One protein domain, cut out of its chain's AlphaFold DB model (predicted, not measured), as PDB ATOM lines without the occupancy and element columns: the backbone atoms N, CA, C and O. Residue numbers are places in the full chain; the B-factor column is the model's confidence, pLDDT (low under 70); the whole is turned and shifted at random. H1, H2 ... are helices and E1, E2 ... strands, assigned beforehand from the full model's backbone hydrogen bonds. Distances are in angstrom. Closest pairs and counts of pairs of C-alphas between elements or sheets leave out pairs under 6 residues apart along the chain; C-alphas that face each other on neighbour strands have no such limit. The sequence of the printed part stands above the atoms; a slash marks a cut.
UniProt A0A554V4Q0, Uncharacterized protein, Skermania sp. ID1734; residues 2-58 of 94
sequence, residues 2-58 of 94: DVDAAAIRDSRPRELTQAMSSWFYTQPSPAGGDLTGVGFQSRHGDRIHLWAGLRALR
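What this domain is: This is residues 2 to 58 of the 94 residues of an uncharacterized protein of Skermania sp. ID1734 (UniProt A0A554V4Q0). The model is a loose, open V: helix H2 makes one arm, the hairpin of strands E1 and E2 the other, and residues 25 to 36 join them at the closed end. Short H1 lies near the first end of H2. The 57 printed residues run H1, H2, E1, E2, a mixed class with 25 residues in named elements, under half; the two-stranded sheet, E1 - E2, is antiparallel. It is loose, radius of gyration of the C-alphas 13.3 A, spanning 34 by 27 by 20 A.

Where its parts are: H1, residues 5 to 9, begins at C-alpha 5 (-11.921, 36.165, -35.710) and measures 6.6 A. H2 is residues 15 to 24, 14.1 A. E1 is residues 37 to 41, 13.7 A; E2, residues 49 to 53, 13.2 A, ends at C-alpha 53 (-33.983, 28.048, -34.113).

How they stand to each other: H1 and H2 are close but not clearly touching; their closest C-alphas, of Ile 8 and Leu 16, are 7.6 A apart. In both helices each O i to N i+4 pair is within hydrogen-bond range. E1 and E2 form an antiparallel hairpin at 156 degrees, with N 38 and O 52 within hydrogen-bond range at 2.9 A. H2 and E2 are apart.

The domain as a whole: The farthest C-alphas, of Gly 45 and Arg 58, are 35.9 A apart. The printed part has no cut; the link H2 to E1 is long. Residues 2 to 12, 45 and 56 to 58 have pLDDT under 70.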
ATOM      1  N   ASP A   2     -11.336  43.859 -28.830       68.00
ATOM      2  CA  ASP A   2     -10.960  43.254 -30.114       68.00
ATOM      3  C   ASP A   2     -11.514  41.828 -30.155       68.00
ATOM      4  O   ASP A   2     -11.377  41.079 -29.186       68.00
ATOM      5  N   VAL A   3     -12.235  41.499 -31.221       58.25
ATOM      6  CA  VAL A   3     -12.905  40.208 -31.365       58.25
ATOM      7  C   VAL A   3     -12.023  39.346 -32.248       58.25
ATOM      8  O   VAL A   3     -11.952  39.559 -33.457       58.25
ATOM      9  N   ASP A   4     -11.365  38.357 -31.645       69.00
ATOM     10  CA  ASP A   4     -10.523  37.421 -32.380       69.00
ATOM     11  C   ASP A   4     -11.372  36.581 -33.351       69.00
ATOM     12  O   ASP A   4     -12.128  35.679 -32.972       69.00
ATOM     13  N   ALA A   5     -11.231  36.874 -34.643       65.31
ATOM     14  CA  ALA A   5     -11.921  36.165 -35.710       65.31
ATOM     15  C   ALA A   5     -11.522  34.680 -35.800       65.31
ATOM     16  O   ALA A   5     -12.292  33.879 -36.340       65.31
ATOM     17  N   ALA A   6     -10.351  34.289 -35.284       64.69
ATOM     18  CA  ALA A   6      -9.941  32.890 -35.209       64.69
ATOM     19  C   ALA A   6     -10.743  32.133 -34.140       64.69
ATOM     20  O   ALA A   6     -11.207  31.024 -34.409       64.69
ATOM     21  N   ALA A   7     -11.010  32.760 -32.990       61.53
ATOM     22  CA  ALA A   7     -11.857  32.195 -31.938       61.53
ATOM     23  C   ALA A   7     -13.314  31.994 -32.396       61.53
ATOM     24  O   ALA A   7     -13.953  31.021 -32.011       61.53
ATOM     25  N   ILE A   8     -13.824  32.851 -33.291       61.91
ATOM     26  CA  ILE A   8     -15.147  32.670 -33.925       61.91
ATOM     27  C   ILE A   8     -15.184  31.421 -34.826       61.91
ATOM     28  O   ILE A   8     -16.243  30.823 -35.031       61.91
ATOM     29  N   ARG A   9     -14.044  31.028 -35.405       64.75
ATOM     30  CA  ARG A   9     -13.949  29.901 -36.343       64.75
ATOM     31  C   ARG A   9     -13.630  28.571 -35.662       64.75
ATOM     32  O   ARG A   9     -13.916  27.533 -36.266       64.75
ATOM     33  N   ASP A  10     -13.068  28.587 -34.454       65.56
ATOM     34  CA  ASP A  10     -12.841  27.372 -33.674       65.56
ATOM     35  C   ASP A  10     -14.165  26.868 -33.086       65.56
ATOM     36  O   ASP A  10     -14.788  27.508 -32.246       65.56
ATOM     37  N   SER A  11     -14.615  25.701 -33.542       64.19
ATOM     38  CA  SER A  11     -15.867  25.087 -33.094       64.19
ATOM     39  C   SER A  11     -15.737  24.303 -31.783       64.19
ATOM     40  O   SER A  11     -16.738  23.756 -31.308       64.19
ATOM     41  N   ARG A  12     -14.525  24.184 -31.217       69.50
ATOM     42  CA  ARG A  12     -14.274  23.417 -29.985       69.50
ATOM     43  C   ARG A  12     -14.739  24.165 -28.728       69.50
ATOM     44  O   ARG A  12     -15.457  23.545 -27.938       69.50
ATOM     45  N   PRO A  13     -14.427  25.459 -28.520       74.31
ATOM     46  CA  PRO A  13     -14.983  26.221 -27.408       74.31
ATOM     47  C   PRO A  13     -16.449  26.573 -27.691       74.31
ATOM     48  O   PRO A  13     -16.781  27.180 -28.705       74.31
ATOM     49  N   ARG A  14     -17.350  26.204 -26.778       78.38
ATOM     50  CA  ARG A  14     -18.795  26.496 -26.890       78.38
ATOM     51  C   ARG A  14     -19.192  27.813 -26.221       78.38
ATOM     52  O   ARG A  14     -20.346  28.215 -26.346       78.38
ATOM     53  N   GLU A  15     -18.266  28.469 -25.522       82.25
ATOM     54  CA  GLU A  15     -18.534  29.640 -24.677       82.25
ATOM     55  C   GLU A  15     -19.178  30.786 -25.454       82.25
ATOM     56  O   GLU A  15     -20.199  31.317 -25.025       82.25
ATOM     57  N   LEU A  16     -18.654  31.113 -26.640       80.06
ATOM     58  CA  LEU A  16     -19.232  32.159 -27.482       80.06
ATOM     59  C   LEU A  16     -20.664  31.812 -27.901       80.06
ATOM     60  O   LEU A  16     -21.566  32.633 -27.763       80.06
ATOM     61  N   THR A  17     -20.899  30.581 -28.368       82.19
ATOM     62  CA  THR A  17     -22.245  30.124 -28.737       82.19
ATOM     63  C   THR A  17     -23.198  30.189 -27.545       82.19
ATOM     64  O   THR A  17     -24.318  30.666 -27.695       82.19
ATOM     65  N   GLN A  18     -22.763  29.762 -26.358       85.31
ATOM     66  CA  GLN A  18     -23.572  29.797 -25.138       85.31
ATOM     67  C   GLN A  18     -23.879  31.229 -24.689       85.31
ATOM     68  O   GLN A  18     -25.030  31.522 -24.369       85.31
ATOM     69  N   ALA A  19     -22.893  32.128 -24.717       86.62
ATOM     70  CA  ALA A  19     -23.077  33.539 -24.387       86.62
ATOM     71  C   ALA A  19     -24.054  34.215 -25.357       86.62
ATOM     72  O   ALA A  19     -24.983  34.900 -24.926       86.62
ATOM     73  N   MET A  20     -23.910  33.953 -26.661       86.31
ATOM     74  CA  MET A  20     -24.840  34.438 -27.680       86.31
ATOM     75  C   MET A  20     -26.250  33.880 -27.465       86.31
ATOM     76  O   MET A  20     -27.204  34.651 -27.455       86.31
ATOM     77  N   SER A  21     -26.402  32.572 -27.229       85.00
ATOM     78  CA  SER A  21     -27.703  31.962 -26.923       85.00
ATOM     79  C   SER A  21     -28.346  32.567 -25.677       85.00
ATOM     80  O   SER A  21     -29.523  32.919 -25.715       85.00
ATOM     81  N   SER A  22     -27.585  32.734 -24.593       86.31
ATOM     82  CA  SER A  22     -28.073  33.360 -23.361       86.31
ATOM     83  C   SER A  22     -28.544  34.786 -23.610       86.31
ATOM     84  O   SER A  22     -29.588  35.179 -23.099       86.31
ATOM     85  N   TRP A  23     -27.802  35.557 -24.407       87.94
ATOM     86  CA  TRP A  23     -28.205  36.907 -24.771       87.94
ATOM     87  C   TRP A  23     -29.479  36.904 -25.619       87.94
ATOM     88  O   TRP A  23     -30.424  37.610 -25.275       87.94
ATOM     89  N   PHE A  24     -29.569  36.065 -26.656       87.50
ATOM     90  CA  PHE A  24     -30.757  35.971 -27.507       87.50
ATOM     91  C   PHE A  24     -32.036  35.665 -26.719       87.50
ATOM     92  O   PHE A  24     -33.081  36.234 -27.015       87.50
ATOM     93  N   TYR A  25     -31.951  34.841 -25.672       83.62
ATOM     94  CA  TYR A  25     -33.087  34.531 -24.802       83.62
ATOM     95  C   TYR A  25     -33.620  35.713 -23.981       83.62
ATOM     96  O   TYR A  25     -34.721  35.628 -23.441       83.62
ATOM     97  N   THR A  26     -32.868  36.810 -23.891       86.19
ATOM     98  CA  THR A  26     -33.315  38.050 -23.234       86.19
ATOM     99  C   THR A  26     -33.970  39.035 -24.199       86.19
ATOM    100  O   THR A  26     -34.533  40.035 -23.757       86.19
ATOM    101  N   GLN A  27     -33.874  38.791 -25.509       87.00
ATOM    102  CA  GLN A  27     -34.307  39.743 -26.522       87.00
ATOM    103  C   GLN A  27     -35.762  39.480 -26.941       87.00
ATOM    104  O   GLN A  27     -36.119  38.339 -27.249       87.00
ATOM    105  N   PRO A  28     -36.613  40.520 -26.995       84.12
ATOM    106  CA  PRO A  28     -37.949  40.398 -27.560       84.12
ATOM    107  C   PRO A  28     -37.892  40.300 -29.091       84.12
ATOM    108  O   PRO A  28     -36.999  40.846 -29.742       84.12
ATOM    109  N   SER A  29     -38.885  39.639 -29.680       83.38
ATOM    110  CA  SER A  29     -39.099  39.664 -31.126       83.38
ATOM    111  C   SER A  29     -39.574  41.055 -31.579       83.38
ATOM    112  O   SER A  29     -40.448  41.634 -30.925       83.38
ATOM    113  N   PRO A  30     -39.102  41.578 -32.730       82.38
ATOM    114  CA  PRO A  30     -39.620  42.820 -33.315       82.38
ATOM    115  C   PRO A  30     -41.128  42.788 -33.604       82.38
ATOM    116  O   PRO A  30     -41.772  43.831 -33.635       82.38
ATOM    117  N   ALA A  31     -41.693  41.595 -33.808       80.62
ATOM    118  CA  ALA A  31     -43.123  41.385 -34.035       80.62
ATOM    119  C   ALA A  31     -43.936  41.224 -32.731       80.62
ATOM    120  O   ALA A  31     -45.135  40.958 -32.785       80.62
ATOM    121  N   GLY A  32     -43.295  41.373 -31.567       79.62
ATOM    122  CA  GLY A  32     -43.861  41.047 -30.259       79.62
ATOM    123  C   GLY A  32     -43.677  39.570 -29.886       79.62
ATOM    124  O   GLY A  32     -43.623  38.692 -30.746       79.62
ATOM    125  N   GLY A  33     -43.562  39.294 -28.582       79.94
ATOM    126  CA  GLY A  33     -43.306  37.949 -28.046       79.94
ATOM    127  C   GLY A  33     -41.821  37.564 -28.002       79.94
ATOM    128  O   GLY A  33     -40.942  38.415 -28.133       79.94
ATOM    129  N   ASP A  34     -41.549  36.276 -27.789       82.00
ATOM    130  CA  ASP A  34     -40.187  35.746 -27.640       82.00
ATOM    131  C   ASP A  34     -39.478  35.613 -28.999       82.00
ATOM    132  O   ASP A  34     -40.090  35.253 -30.009       82.00
ATOM    133  N   LEU A  35     -38.164  35.851 -29.025       85.00
ATOM    134  CA  LEU A  35     -37.331  35.565 -30.192       85.00
ATOM    135  C   LEU A  35     -37.265  34.045 -30.444       85.00
ATOM    136  O   LEU A  35     -36.840  33.274 -29.585       85.00
ATOM    137  N   THR A  36     -37.656  33.603 -31.642       84.62
ATOM    138  CA  THR A  36     -37.730  32.173 -32.014       84.62
ATOM    139  C   THR A  36     -36.543  31.678 -32.837       84.62
ATOM    140  O   THR A  36     -36.427  30.480 -33.098       84.62
ATOM    141  N   GLY A  37     -35.638  32.566 -33.245       87.25
ATOM    142  CA  GLY A  37     -34.454  32.191 -34.006       87.25
ATOM    143  C   GLY A  37     -33.674  33.377 -34.550       87.25
ATOM    144  O   GLY A  37     -34.093  34.527 -34.424       87.25
ATOM    145  N   VAL A  38     -32.530  33.077 -35.163       88.19
ATOM    146  CA  VAL A  38     -31.637  34.061 -35.786       88.19
ATOM    147  C   VAL A  38     -31.200  33.602 -37.173       88.19
ATOM    148  O   VAL A  38     -30.826  32.442 -37.368       88.19
ATOM    149  N   GLY A  39     -31.259  34.524 -38.134       89.69
ATOM    150  CA  GLY A  39     -30.796  34.322 -39.503       89.69
ATOM    151  C   GLY A  39     -29.350  34.784 -39.678       89.69
ATOM    152  O   GLY A  39     -28.966  35.834 -39.160       89.69
ATOM    153  N   PHE A  40     -28.536  34.029 -40.413       85.94
ATOM    154  CA  PHE A  40     -27.135  34.367 -40.679       85.94
ATOM    155  C   PHE A  40     -26.666  33.827 -42.033       85.94
ATOM    156  O   PHE A  40     -27.270  32.928 -42.613       85.94
ATOM    157  N   GLN A  41     -25.586  34.391 -42.571       87.94
ATOM    158  CA  GLN A  41     -25.006  33.920 -43.828       87.94
ATOM    159  C   GLN A  41     -24.103  32.709 -43.591       87.94
ATOM    160  O   GLN A  41     -23.288  32.696 -42.668       87.94
ATOM    161  N   SER A  42     -24.223  31.701 -44.452       83.19
ATOM    162  CA  SER A  42     -23.332  30.547 -44.450       83.19
ATOM    163  C   SER A  42     -21.889  30.969 -44.725       83.19
ATOM    164  O   SER A  42     -21.604  31.740 -45.642       83.19
ATOM    165  N   ARG A  43     -20.955  30.382 -43.973       78.31
ATOM    166  CA  ARG A  43     -19.509  30.574 -44.169       78.31
ATOM    167  C   ARG A  43     -18.956  29.907 -45.434       78.31
ATOM    168  O   ARG A  43     -17.800  30.131 -45.768       78.31
ATOM    169  N   HIS A  44     -19.744  29.058 -46.095       79.62
ATOM    170  CA  HIS A  44     -19.296  28.230 -47.220       79.62
ATOM    171  C   HIS A  44     -19.431  28.907 -48.599       79.62
ATOM    172  O   HIS A  44     -19.173  28.263 -49.602       79.62
ATOM    173  N   GLY A  45     -19.753  30.206 -48.663       61.34
ATOM    174  CA  GLY A  45     -19.577  31.029 -49.875       61.34
ATOM    175  C   GLY A  45     -20.803  31.177 -50.781       61.34
ATOM    176  O   GLY A  45     -20.883  32.140 -51.538       61.34
ATOM    177  N   ASP A  46     -21.815  30.328 -50.633       74.25
ATOM    178  CA  ASP A  46     -22.915  30.235 -51.608       74.25
ATOM    179  C   ASP A  46     -24.090  31.207 -51.361       74.25
ATOM    180  O   ASP A  46     -25.204  30.971 -51.822       74.25
ATOM    181  N   ARG A  47     -23.890  32.292 -50.589       72.94
ATOM    182  CA  ARG A  47     -24.974  33.199 -50.120       72.94
ATOM    183  C   ARG A  47     -26.173  32.456 -49.507       72.94
ATOM    184  O   ARG A  47     -27.308  32.930 -49.549       72.94
ATOM    185  N   ILE A  48     -25.923  31.279 -48.939       83.06
ATOM    186  CA  ILE A  48     -26.963  30.481 -48.303       83.06
ATOM    187  C   ILE A  48     -27.302  31.146 -46.976       83.06
ATOM    188  O   ILE A  48     -26.470  31.203 -46.068       83.06
ATOM    189  N   HIS A  49     -28.532  31.633 -46.869       87.75
ATOM    190  CA  HIS A  49     -29.067  32.124 -45.613       87.75
ATOM    191  C   HIS A  49     -29.494  30.936 -44.747       87.75
ATOM    192  O   HIS A  49     -30.312  30.113 -45.157       87.75
ATOM    193  N   LEU A  50     -28.909  30.839 -43.558       86.12
ATOM    194  CA  LEU A  50     -29.175  29.795 -42.580       86.12
ATOM    195  C   LEU A  50     -29.966  30.364 -41.407       86.12
ATOM    196  O   LEU A  50     -29.866  31.548 -41.090       86.12
ATOM    197  N   TRP A  51     -30.703  29.485 -40.736       90.44
ATOM    198  CA  TRP A  51     -31.476  29.806 -39.544       90.44
ATOM    199  C   TRP A  51     -31.054  28.913 -38.383       90.44
ATOM    200  O   TRP A  51     -31.006  27.691 -38.517       90.44
ATOM    201  N   ALA A  52     -30.794  29.522 -37.229       86.88
ATOM    202  CA  ALA A  52     -30.711  28.817 -35.956       86.88
ATOM    203  C   ALA A  52     -32.008  29.056 -35.177       86.88
ATOM    204  O   ALA A  52     -32.320  30.192 -34.823       86.88
ATOM    205  N   GLY A  53     -32.767  27.988 -34.923       85.88
ATOM    206  CA  GLY A  53     -33.983  28.048 -34.113       85.88
ATOM    207  C   GLY A  53     -33.664  28.117 -32.620       85.88
ATOM    208  O   GLY A  53     -32.842  27.349 -32.119       85.88
ATOM    209  N   LEU A  54     -34.343  29.008 -31.903       82.69
ATOM    210  CA  LEU A  54     -34.325  29.088 -30.448       82.69
ATOM    211  C   LEU A  54     -35.580  28.412 -29.911       82.69
ATOM    212  O   LEU A  54     -36.705  28.714 -30.311       82.69
ATOM    213  N   ARG A  55     -35.398  27.473 -28.986       70.88
ATOM    214  CA  ARG A  55     -36.534  26.814 -28.346       70.88
ATOM    215  C   ARG A  55     -37.119  27.744 -27.293       70.88
ATOM    216  O   ARG A  55     -36.368  28.193 -26.434       70.88
ATOM    217  N   ALA A  56     -38.429  27.977 -27.332       67.38
ATOM    218  CA  ALA A  56     -39.118  28.778 -26.325       67.38
ATOM    219  C   ALA A  56     -38.815  28.261 -24.907       67.38
ATOM    220  O   ALA A  56     -38.944  27.062 -24.633       67.38
ATOM    221  N   LEU A  57     -38.419  29.171 -24.011       63.97
ATOM    222  CA  LEU A  57     -38.181  28.863 -22.593       63.97
ATOM    223  C   LEU A  57     -39.480  28.464 -21.890       63.97
ATOM    224  O   LEU A  57     -39.486  27.649 -20.968       63.97
ATOM    225  N   ARG A  58     -40.602  29.012 -22.358       60.47
ATOM    226  CA  ARG A  58     -41.938  28.617 -21.932       60.47
ATOM    227  C   ARG A  58     -42.406  27.482 -22.832       60.47
ATOM    228  O   ARG A  58     -42.571  27.666 -24.037       60.47
TER     229      ARG A  58